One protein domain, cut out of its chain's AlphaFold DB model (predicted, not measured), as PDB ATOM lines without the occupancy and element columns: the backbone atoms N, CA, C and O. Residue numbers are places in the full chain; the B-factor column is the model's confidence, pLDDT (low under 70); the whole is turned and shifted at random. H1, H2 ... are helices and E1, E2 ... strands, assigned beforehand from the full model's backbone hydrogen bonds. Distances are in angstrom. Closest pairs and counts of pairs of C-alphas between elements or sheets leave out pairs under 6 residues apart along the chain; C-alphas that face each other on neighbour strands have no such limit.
ATOM      1  N   GLN A1040       2.638  61.501  37.503       80.69
ATOM      2  CA  GLN A1040       3.652  62.085  36.625       80.69
ATOM      3  C   GLN A1040       4.305  61.032  35.718       80.69
ATOM      4  O   GLN A1040       4.634  61.323  34.575       80.69
ATOM      5  N   GLU A1041       4.484  59.807  36.220       79.31
ATOM      6  CA  GLU A1041       5.278  58.761  35.565       79.31
ATOM      7  C   GLU A1041       4.759  57.366  35.955       79.31
ATOM      8  O   GLU A1041       4.210  57.189  37.049       79.31
ATOM      9  N   ARG A1042       4.913  56.378  35.066       77.12
ATOM     10  CA  ARG A1042       4.511  54.969  35.249       77.12
ATOM     11  C   ARG A1042       5.454  54.053  34.451       77.12
ATOM     12  O   ARG A1042       5.945  54.498  33.413       77.12
ATOM     13  N   PRO A1043       5.660  52.787  34.857       73.50
ATOM     14  CA  PRO A1043       6.477  51.843  34.103       73.50
ATOM     15  C   PRO A1043       5.851  51.499  32.745       73.50
ATOM     16  O   PRO A1043       4.631  51.396  32.606       73.50
ATOM     17  N   ALA A1044       6.707  51.270  31.746       59.25
ATOM     18  CA  ALA A1044       6.299  50.885  30.392       59.25
ATOM     19  C   ALA A1044       5.905  49.398  30.264       59.25
ATOM     20  O   ALA A1044       5.275  49.008  29.281       59.25
ATOM     21  N   ARG A1045       6.269  48.562  31.246       59.50
ATOM     22  CA  ARG A1045       5.908  47.139  31.346       59.50
ATOM     23  C   ARG A1045       5.295  46.870  32.722       59.50
ATOM     24  O   ARG A1045       5.700  47.477  33.706       59.50
ATOM     25  N   VAL A1046       4.319  45.967  32.797       65.75
ATOM     26  CA  VAL A1046       3.691  45.569  34.069       65.75
ATOM     27  C   VAL A1046       4.425  44.350  34.618       65.75
ATOM     28  O   VAL A1046       4.464  43.314  33.957       65.75
ATOM     29  N   HIS A1047       4.996  44.455  35.820       72.06
ATOM     30  CA  HIS A1047       5.569  43.305  36.526       72.06
ATOM     31  C   HIS A1047       4.452  42.546  37.269       72.06
ATOM     32  O   HIS A1047       3.569  43.181  37.852       72.06
ATOM     33  N   PRO A1048       4.430  41.199  37.272       72.94
ATOM     34  CA  PRO A1048       3.324  40.442  37.869       72.94
ATOM     35  C   PRO A1048       3.187  40.632  39.390       72.94
ATOM     36  O   PRO A1048       2.096  40.446  39.946       72.94
ATOM     37  N   TYR A1049       4.275  41.004  40.073       77.38
ATOM     38  CA  TYR A1049       4.346  41.036  41.532       77.38
ATOM     39  C   TYR A1049       4.419  42.448  42.146       77.38
ATOM     40  O   TYR A1049       4.085  42.610  43.324       77.38
ATOM     41  N   PHE A1050       4.745  43.483  41.368       81.81
ATOM     42  CA  PHE A1050       4.691  44.879  41.819       81.81
ATOM     43  C   PHE A1050       4.302  45.851  40.698       81.81
ATOM     44  O   PHE A1050       4.445  45.562  39.515       81.81
ATOM     45  N   ALA A1051       3.826  47.032  41.083       81.94
ATOM     46  CA  ALA A1051       3.613  48.163  40.184       81.94
ATOM     47  C   ALA A1051       4.178  49.435  40.826       81.94
ATOM     48  O   ALA A1051       4.157  49.547  42.053       81.94
ATOM     49  N   TRP A1052       4.643  50.400  40.029       85.12
ATOM     50  CA  TRP A1052       5.087  51.698  40.544       85.12
ATOM     51  C   TRP A1052       4.454  52.892  39.820       85.12
ATOM     52  O   TRP A1052       3.915  52.764  38.719       85.12
ATOM     53  N   ALA A1053       4.463  54.055  40.470       85.44
ATOM     54  CA  ALA A1053       4.006  55.325  39.910       85.44
ATOM     55  C   ALA A1053       4.720  56.509  40.579       85.44
ATOM     56  O   ALA A1053       4.926  56.503  41.792       85.44
ATOM     57  N   ARG A1054       5.049  57.553  39.811       81.81
ATOM     58  CA  ARG A1054       5.576  58.815  40.354       81.81
ATOM     59  C   ARG A1054       4.436  59.796  40.612       81.81
ATOM     60  O   ARG A1054       3.649  60.084  39.707       81.81
ATOM     61  N   ILE A1055       4.320  60.275  41.845       80.56
ATOM     62  CA  ILE A1055       3.209  61.086  42.352       80.56
ATOM     63  C   ILE A1055       3.809  62.177  43.246       80.56
ATOM     64  O   ILE A1055       4.493  61.866  44.218       80.56
ATOM     65  N   GLY A1056       3.577  63.452  42.922       77.56
ATOM     66  CA  GLY A1056       4.102  64.575  43.716       77.56
ATOM     67  C   GLY A1056       5.634  64.586  43.853       77.56
ATOM     68  O   GLY A1056       6.155  64.965  44.893       77.56
ATOM     69  N   GLY A1057       6.358  64.106  42.837       75.31
ATOM     70  CA  GLY A1057       7.814  63.939  42.847       75.31
ATOM     71  C   GLY A1057       8.311  62.614  43.438       75.31
ATOM     72  O   GLY A1057       9.422  62.206  43.112       75.31
ATOM     73  N   ILE A1058       7.493  61.913  44.232       78.69
ATOM     74  CA  ILE A1058       7.851  60.674  44.937       78.69
ATOM     75  C   ILE A1058       7.499  59.447  44.084       78.69
ATOM     76  O   ILE A1058       6.408  59.367  43.520       78.69
ATOM     77  N   PHE A1059       8.396  58.465  44.014       80.00
ATOM     78  CA  PHE A1059       8.159  57.185  43.343       80.00
ATOM     79  C   PHE A1059       7.589  56.153  44.330       80.00
ATOM     80  O   PHE A1059       8.294  55.676  45.217       80.00
ATOM     81  N   PHE A1060       6.318  55.789  44.173       83.62
ATOM     82  CA  PHE A1060       5.641  54.788  44.999       83.62
ATOM     83  C   PHE A1060       5.658  53.418  44.324       83.62
ATOM     84  O   PHE A1060       5.194  53.296  43.193       83.62
ATOM     85  N   PHE A1061       6.117  52.390  45.036       84.38
ATOM     86  CA  PHE A1061       6.089  50.983  44.641       84.38
ATOM     87  C   PHE A1061       5.071  50.232  45.505       84.38
ATOM     88  O   PHE A1061       5.171  50.235  46.732       84.38
ATOM     89  N   SER A1062       4.110  49.570  44.860       84.62
ATOM     90  CA  SER A1062       3.095  48.720  45.485       84.62
ATOM     91  C   SER A1062       3.403  47.251  45.199       84.62
ATOM     92  O   SER A1062       3.251  46.791  44.064       84.62
ATOM     93  N   VAL A1063       3.797  46.503  46.229       85.31
ATOM     94  CA  VAL A1063       4.245  45.104  46.136       85.31
ATOM     95  C   VAL A1063       3.180  44.144  46.683       85.31
ATOM     96  O   VAL A1063       2.481  44.448  47.649       85.31
ATOM     97  N   TYR A1064       3.058  42.958  46.088       82.62
ATOM     98  CA  TYR A1064       2.470  41.801  46.772       82.62
ATOM     99  C   TYR A1064       3.196  40.525  46.328       82.62
ATOM    100  O   TYR A1064       3.158  40.153  45.149       82.62
ATOM    101  N   ALA A1065       3.847  39.858  47.275       82.19
ATOM    102  CA  ALA A1065       4.568  38.609  47.077       82.19
ATOM    103  C   ALA A1065       3.692  37.445  47.575       82.19
ATOM    104  O   ALA A1065       3.491  37.325  48.785       82.19
ATOM    105  N   PRO A1066       3.136  36.590  46.692       77.25
ATOM    106  CA  PRO A1066       2.281  35.487  47.115       77.25
ATOM    107  C   PRO A1066       2.940  34.560  48.154       77.25
ATOM    108  O   PRO A1066       4.136  34.262  48.061       77.25
ATOM    109  N   PRO A1067       2.167  33.969  49.084       73.56
ATOM    110  CA  PRO A1067       2.693  32.983  50.028       73.56
ATOM    111  C   PRO A1067       3.198  31.694  49.352       73.56
ATOM    112  O   PRO A1067       3.883  30.919  50.007       73.56
ATOM    113  N   ARG A1068       2.932  31.479  48.052       74.56
ATOM    114  CA  ARG A1068       3.375  30.308  47.266       74.56
ATOM    115  C   ARG A1068       4.684  30.475  46.473       74.56
ATOM    116  O   ARG A1068       5.104  29.499  45.870       74.56
ATOM    117  N   LEU A1069       5.299  31.660  46.444       80.38
ATOM    118  CA  LEU A1069       6.596  31.862  45.771       80.38
ATOM    119  C   LEU A1069       7.684  30.935  46.345       80.38
ATOM    120  O   LEU A1069       7.741  30.731  47.561       80.38
ATOM    121  N   SER A1070       8.598  30.444  45.514       84.25
ATOM    122  CA  SER A1070       9.874  29.930  46.020       84.25
ATOM    123  C   SER A1070      10.711  31.062  46.632       84.25
ATOM    124  O   SER A1070      10.479  32.248  46.387       84.25
ATOM    125  N   GLU A1071      11.703  30.709  47.446       83.38
ATOM    126  CA  GLU A1071      12.646  31.689  48.000       83.38
ATOM    127  C   GLU A1071      13.507  32.320  46.897       83.38
ATOM    128  O   GLU A1071      13.733  33.524  46.915       83.38
ATOM    129  N   MET A1072      13.858  31.543  45.867       82.38
ATOM    130  CA  MET A1072      14.567  32.012  44.674       82.38
ATOM    131  C   MET A1072      13.770  33.075  43.897       82.38
ATOM    132  O   MET A1072      14.294  34.150  43.602       82.38
ATOM    133  N   GLU A1073      12.484  32.832  43.616       83.69
ATOM    134  CA  GLU A1073      11.616  33.828  42.970       83.69
ATOM    135  C   GLU A1073      11.349  35.047  43.867       83.69
ATOM    136  O   GLU A1073      11.119  36.147  43.361       83.69
ATOM    137  N   PHE A1074      11.363  34.878  45.193       87.81
ATOM    138  CA  PHE A1074      11.219  35.983  46.140       87.81
ATOM    139  C   PHE A1074      12.472  36.874  46.178       87.81
ATOM    140  O   PHE A1074      12.345  38.098  46.144       87.81
ATOM    141  N   SER A1075      13.673  36.289  46.140       85.50
ATOM    142  CA  SER A1075      14.926  37.028  45.936       85.50
ATOM    143  C   SER A1075      14.935  37.755  44.589       85.50
ATOM    144  O   SER A1075      15.244  38.943  44.537       85.50
ATOM    145  N   ALA A1076      14.518  37.090  43.505       83.75
ATOM    146  CA  ALA A1076      14.396  37.714  42.184       83.75
ATOM    147  C   ALA A1076      13.370  38.866  42.172       83.75
ATOM    148  O   ALA A1076      13.600  39.905  41.560       83.75
ATOM    149  N   LEU A1077      12.254  38.736  42.897       86.50
ATOM    150  CA  LEU A1077      11.292  39.821  43.092       86.50
ATOM    151  C   LEU A1077      11.939  41.040  43.772       86.50
ATOM    152  O   LEU A1077      11.762  42.162  43.298       86.50
ATOM    153  N   LEU A1078      12.700  40.838  44.849       86.56
ATOM    154  CA  LEU A1078      13.379  41.927  45.558       86.56
ATOM    155  C   LEU A1078      14.511  42.551  44.729       86.56
ATOM    156  O   LEU A1078      14.643  43.777  44.721       86.56
ATOM    157  N   ALA A1079      15.255  41.753  43.958       83.69
ATOM    158  CA  ALA A1079      16.231  42.243  42.987       83.69
ATOM    159  C   ALA A1079      15.569  43.138  41.921       83.69
ATOM    160  O   ALA A1079      15.980  44.286  41.756       83.69
ATOM    161  N   ASN A1080      14.485  42.679  41.284       83.81
ATOM    162  CA  ASN A1080      13.758  43.453  40.271       83.81
ATOM    163  C   ASN A1080      13.168  44.760  40.834       83.81
ATOM    164  O   ASN A1080      13.162  45.779  40.146       83.81
ATOM    165  N   ILE A1081      12.677  44.752  42.081       85.06
ATOM    166  CA  ILE A1081      12.213  45.969  42.770       85.06
ATOM    167  C   ILE A1081      13.388  46.922  43.025       85.06
ATOM    168  O   ILE A1081      13.245  48.125  42.831       85.06
ATOM    169  N   THR A1082      14.545  46.400  43.435       83.56
ATOM    170  CA  THR A1082      15.750  47.194  43.732       83.56
ATOM    171  C   THR A1082      16.352  47.805  42.466       83.56
ATOM    172  O   THR A1082      16.804  48.950  42.489       83.56
ATOM    173  N   GLU A1083      16.315  47.084  41.345       81.44
ATOM    174  CA  GLU A1083      16.739  47.580  40.037       81.44
ATOM    175  C   GLU A1083      15.784  48.651  39.491       81.44
ATOM    176  O   GLU A1083      16.236  49.733  39.122       81.44
ATOM    177  N   GLU A1084      14.465  48.432  39.531       80.12
ATOM    178  CA  GLU A1084      13.492  49.478  39.179       80.12
ATOM    179  C   GLU A1084      13.522  50.660  40.169       80.12
ATOM    180  O   GLU A1084      13.230  51.787  39.782       80.12
ATOM    181  N   ALA A1085      13.936  50.483  41.426       81.50
ATOM    182  CA  ALA A1085      14.161  51.597  42.353       81.50
ATOM    183  C   ALA A1085      15.499  52.334  42.121       81.50
ATOM    184  O   ALA A1085      15.673  53.458  42.604       81.50
ATOM    185  N   ARG A1086      16.454  51.748  41.382       79.69
ATOM    186  CA  ARG A1086      17.782  52.333  41.135       79.69
ATOM    187  C   ARG A1086      17.653  53.652  40.360       79.69
ATOM    188  O   ARG A1086      16.831  53.795  39.460       79.69
ATOM    189  N   GLY A1087      18.436  54.658  40.757       71.94
ATOM    190  CA  GLY A1087      18.403  56.018  40.192       71.94
ATOM    191  C   GLY A1087      17.185  56.877  40.579       71.94
ATOM    192  O   GLY A1087      17.293  58.101  40.612       71.94
ATOM    193  N   ARG A1088      16.047  56.277  40.945       78.44
ATOM    194  CA  ARG A1088      14.814  56.994  41.311       78.44
ATOM    195  C   ARG A1088      14.874  57.460  42.768       78.44
ATOM    196  O   ARG A1088      15.176  56.675  43.662       78.44
ATOM    197  N   ARG A1089      14.606  58.746  43.032       71.50
ATOM    198  CA  ARG A1089      14.552  59.340  44.387       71.50
ATOM    199  C   ARG A1089      13.574  60.529  44.432       71.50
ATOM    200  O   ARG A1089      13.522  61.268  43.451       71.50
ATOM    201  N   PRO A1090      12.865  60.762  45.555       71.81
ATOM    202  CA  PRO A1090      12.672  59.848  46.686       71.81
ATOM    203  C   PRO A1090      11.758  58.665  46.315       71.81
ATOM    204  O   PRO A1090      10.916  58.776  45.426       71.81
ATOM    205  N   VAL A1091      11.923  57.530  47.000       78.00
ATOM    206  CA  VAL A1091      11.179  56.279  46.759       78.00
ATOM    207  C   VAL A1091      10.468  55.833  48.037       78.00
ATOM    208  O   VAL A1091      11.029  55.930  49.126       78.00
ATOM    209  N   VAL A1092       9.251  55.309  47.891       76.62
ATOM    210  CA  VAL A1092       8.480  54.626  48.939       76.62
ATOM    211  C   VAL A1092       8.106  53.240  48.424       76.62
ATOM    212  O   VAL A1092       7.448  53.131  47.392       76.62
ATOM    213  N   ILE A1093       8.492  52.185  49.143       80.94
ATOM    214  CA  ILE A1093       8.125  50.798  48.825       80.94
ATOM    215  C   ILE A1093       7.183  50.296  49.920       80.94
ATOM    216  O   ILE A1093       7.537  50.313  51.096       80.94
ATOM    217  N   ALA A1094       5.981  49.868  49.539       73.31
ATOM    218  CA  ALA A1094       4.964  49.366  50.459       73.31
ATOM    219  C   ALA A1094       4.228  48.165  49.849       73.31
ATOM    220  O   ALA A1094       4.016  48.095  48.639       73.31
ATOM    221  N   GLY A1095       3.825  47.203  50.678       79.88
ATOM    222  CA  GLY A1095       3.174  45.995  50.185       79.88
ATOM    223  C   GLY A1095       3.124  44.856  51.192       79.88
ATOM    224  O   GLY A1095       3.660  44.959  52.292       79.88
ATOM    225  N   ASP A1096       2.495  43.757  50.782       78.69
ATOM    226  CA  ASP A1096       2.513  42.492  51.522       78.69
ATOM    227  C   ASP A1096       3.596  41.572  50.944       78.69
ATOM    228  O   ASP A1096       3.474  41.049  49.834       78.69
ATOM    229  N   PHE A1097       4.669  41.378  51.705       81.75
ATOM    230  CA  PHE A1097       5.793  40.527  51.321       81.75
ATOM    231  C   PHE A1097       5.631  39.061  51.778       81.75
ATOM    232  O   PHE A1097       6.467  38.227  51.432       81.75
ATOM    233  N   ASN A1098       4.586  38.717  52.550       81.88
ATOM    234  CA  ASN A1098       4.398  37.397  53.177       81.88
ATOM    235  C   ASN A1098       5.666  36.856  53.890       81.88
ATOM    236  O   ASN A1098       5.956  35.657  53.858       81.88
ATOM    237  N   ALA A1099       6.428  37.747  54.536       81.06
ATOM    238  CA  ALA A1099       7.744  37.478  55.120       81.06
ATOM    239  C   ALA A1099       7.714  37.603  56.658       81.06
ATOM    240  O   ALA A1099       7.821  38.694  57.220       81.06
ATOM    241  N   TRP A1100       7.525  36.475  57.348       74.12
ATOM    242  CA  TRP A1100       7.393  36.417  58.811       74.12
ATOM    243  C   TRP A1100       8.771  36.466  59.489       74.12
ATOM    244  O   TRP A1100       9.569  35.560  59.268       74.12
ATOM    245  N   SER A1101       9.037  37.478  60.321       77.62
ATOM    246  CA  SER A1101      10.241  37.577  61.166       77.62
ATOM    247  C   SER A1101       9.878  37.831  62.629       77.62
ATOM    248  O   SER A1101       8.857  38.461  62.934       77.62
ATOM    249  N   THR A1102      10.755  37.382  63.524       73.50
ATOM    250  CA  THR A1102      10.803  37.760  64.942       73.50
ATOM    251  C   THR A1102      10.906  39.275  65.135       73.50
ATOM    252  O   THR A1102      10.275  39.799  66.049       73.50
ATOM    253  N   GLU A1103      11.570  39.993  64.218       64.38
ATOM    254  CA  GLU A1103      11.683  41.467  64.217       64.38
ATOM    255  C   GLU A1103      10.324  42.189  64.195       64.38
ATOM    256  O   GLU A1103      10.181  43.284  64.737       64.38
ATOM    257  N   TRP A1104       9.294  41.567  63.609       64.00
ATOM    258  CA  TRP A1104       7.911  42.069  63.626       64.00
ATOM    259  C   TRP A1104       6.983  41.276  64.567       64.00
ATOM    260  O   TRP A1104       5.759  41.327  64.440       64.00
ATOM    261  N   GLY A1105       7.549  40.546  65.534       53.25
ATOM    262  CA  GLY A1105       6.806  39.839  66.582       53.25
ATOM    263  C   GLY A1105       6.201  38.493  66.166       53.25
ATOM    264  O   GLY A1105       5.285  38.006  66.834       53.25
ATOM    265  N   CYS A1106       6.678  37.870  65.083       62.62
ATOM    266  CA  CYS A1106       6.321  36.480  64.776       62.62
ATOM    267  C   CYS A1106       7.030  35.521  65.751       62.62
ATOM    268  O   CYS A1106       8.145  35.791  66.186       62.62
ATOM    269  N   ARG A1107       6.405  34.379  66.075       58.28
ATOM    270  CA  ARG A1107       7.023  33.346  66.939       58.28
ATOM    271  C   ARG A1107       8.246  32.677  66.309       58.28
ATOM    272  O   ARG A1107       9.122  32.215  67.024       58.28
ATOM    273  N   GLU A1108       8.254  32.607  64.986       59.06
ATOM    274  CA  GLU A1108       9.254  31.941  64.158       59.06
ATOM    275  C   GLU A1108       9.573  32.866  62.982       59.06
ATOM    276  O   GLU A1108       8.661  33.478  62.407       59.06
ATOM    277  N   ALA A1109      10.848  32.954  62.611       70.94
ATOM    278  CA  ALA A1109      11.264  33.582  61.366       70.94
ATOM    279  C   ALA A1109      11.220  32.554  60.221       70.94
ATOM    280  O   ALA A1109      11.639  31.410  60.384       70.94
ATOM    281  N   ARG A1110      10.717  32.957  59.052       77.56
ATOM    282  CA  ARG A1110      10.776  32.169  57.807       77.56
ATOM    283  C   ARG A1110      11.928  32.678  56.933       77.56
ATOM    284  O   ARG A1110      12.156  33.887  56.947       77.56
ATOM    285  N   PRO A1111      12.597  31.845  56.110       77.62
ATOM    286  CA  PRO A1111      13.809  32.263  55.392       77.62
ATOM    287  C   PRO A1111      13.624  33.502  54.500       77.62
ATOM    288  O   PRO A1111      14.463  34.400  54.520       77.62
ATOM    289  N   ARG A1112      12.466  33.646  53.829       82.81
ATOM    290  CA  ARG A1112      12.092  34.880  53.097       82.81
ATOM    291  C   ARG A1112      12.220  36.168  53.914       82.81
ATOM    292  O   ARG A1112      12.390  37.235  53.338       82.81
ATOM    293  N   ALA A1113      12.071  36.103  55.231       81.31
ATOM    294  CA  ALA A1113      12.171  37.272  56.086       81.31
ATOM    295  C   ALA A1113      13.616  37.622  56.452       81.31
ATOM    296  O   ALA A1113      13.872  38.807  56.627       81.31
ATOM    297  N   SER A1114      14.547  36.654  56.451       79.62
ATOM    298  CA  SER A1114      15.979  36.968  56.344       79.62
ATOM    299  C   SER A1114      16.214  37.679  55.019       79.62
ATOM    300  O   SER A1114      16.511  38.859  55.034       79.62
ATOM    301  N   ILE A1115      15.881  37.046  53.886       81.62
ATOM    302  CA  ILE A1115      16.096  37.601  52.535       81.62
ATOM    303  C   ILE A1115      15.556  39.043  52.400       81.62
ATOM    304  O   ILE A1115      16.203  39.899  51.796       81.62
ATOM    305  N   LEU A1116      14.387  39.341  52.984       83.19
ATOM    306  CA  LEU A1116      13.827  40.695  53.030       83.19
ATOM    307  C   LEU A1116      14.611  41.647  53.951       83.19
ATOM    308  O   LEU A1116      14.844  42.788  53.559       83.19
ATOM    309  N   LEU A1117      14.998  41.214  55.153       78.50
ATOM    310  CA  LEU A1117      15.824  42.001  56.076       78.50
ATOM    311  C   LEU A1117      17.222  42.254  55.496       78.50
ATOM    312  O   LEU A1117      17.657  43.398  55.484       78.50
ATOM    313  N   ASP A1118      17.863  41.242  54.919       76.31
ATOM    314  CA  ASP A1118      19.159  41.313  54.237       76.31
ATOM    315  C   ASP A1118      19.109  42.318  53.067       76.31
ATOM    316  O   ASP A1118      19.969  43.192  52.942       76.31
ATOM    317  N   SER A1119      18.028  42.288  52.275       70.00
ATOM    318  CA  SER A1119      17.768  43.265  51.203       70.00
ATOM    319  C   SER A1119      17.540  44.698  51.712       70.00
ATOM    320  O   SER A1119      17.776  45.657  50.976       70.00
ATOM    321  N   LEU A1120      17.075  44.865  52.955       67.25
ATOM    322  CA  LEU A1120      16.879  46.165  53.613       67.25
ATOM    323  C   LEU A1120      18.124  46.641  54.387       67.25
ATOM    324  O   LEU A1120      18.263  47.841  54.630       67.25
ATOM    325  N   ALA A1121      19.016  45.723  54.769       54.34
ATOM    326  CA  ALA A1121      20.168  45.964  55.636       54.34
ATOM    327  C   ALA A1121      21.455  46.358  54.889       54.34
ATOM    328  O   ALA A1121      22.418  46.765  55.541       54.34
ATOM    329  N   LEU A1122      21.478  46.257  53.552       36.41
ATOM    330  CA  LEU A1122      22.653  46.488  52.696       36.41
ATOM    331  C   LEU A1122      23.496  47.728  53.097       36.41
ATOM    332  O   LEU A1122      23.045  48.868  52.924       36.41
TER     333      LEU A1122
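Overview. This is residues 1040 to 1122 of the 1128 residues of an uncharacterized protein of Trichogramma brassicae (UniProt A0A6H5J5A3). A small sheet of three strands has the long helix H1 running along one face, over the inner strand E2, while the other face bears no named helix. The second helix, H2, is side by side with H1 but not on the sheet, and the long unnamed stretch of residues 1097 to 1110 loops out before it. The printed part has 83 residues, with two named helices and three named strands in the order E1, E2, H1, E3, H2. The sheet is mixed, in the order E1, E2, E3, and the class is mixed, helices and strands. The whole is compact, with a radius of gyration of the C-alphas of 13.4 A, yet elongated in outline, spanning 42 by 22 by 19 A.

Arrangement. E1, residues 1050 to 1055, and E2, residues 1058 to 1064, form a hairpin, antiparallel at 160 degrees, with N 1053 and O 1060 2.9 A apart, within hydrogen-bond range. E3, residues 1091 to 1096, is the parallel neighbour of E2 at 17 degrees, with N 1094 and O 1061 2.9 A apart, within hydrogen-bond range. H1, residues 1071 to 1085, is on the sheet at a height of 10.8 A, in two layers, a helix on one face of a sheet. It lies over E2 and runs along the strands, at 11 degrees to E2 on the local plane. E2, H1 and E3 form a strand-helix-strand unit, two parallel neighbour strands with a helix between them along the chain, and its crossover is right-handed. H2, residues 1111 to 1121, is not on the sheet, but it touches H1 at a shallow tilt of 23 degrees, running the same way. Their closest C-alphas, those of Glu 1071 and Arg 1112, are 6.0 A apart. H2 is apart from E1 and E2. In H1 and H2 every O i to N i+4 pair is within hydrogen-bond range.

Along the chain. E1 begins at C-alpha 1050, (4.691, 44.879, 41.819), and measures 16.3 A from first to last C-alpha. E2 measures 19.7 A, H1 20.7 A and E3 17.0 A. H1 begins at C-alpha 1071, (12.646, 31.689, 48.000). H2 measures 15.1 A and ends at C-alpha 1121, (20.168, 45.964, 55.636).

Size, cuts and confidence. The two C-alphas farthest apart, those of Gln 1040 and Arg 1107, are 41.9 A apart. The printed part has no cut. The links E1 to E2 and H1 to E3 are tight, E2 to H1 is short, and E3 to H2, with 14 residues, is long. The mean pLDDT of the printed part is 76.7, and residues 1044 to 1046, 1103 to 1108 and 1120 to 1122 are under 70.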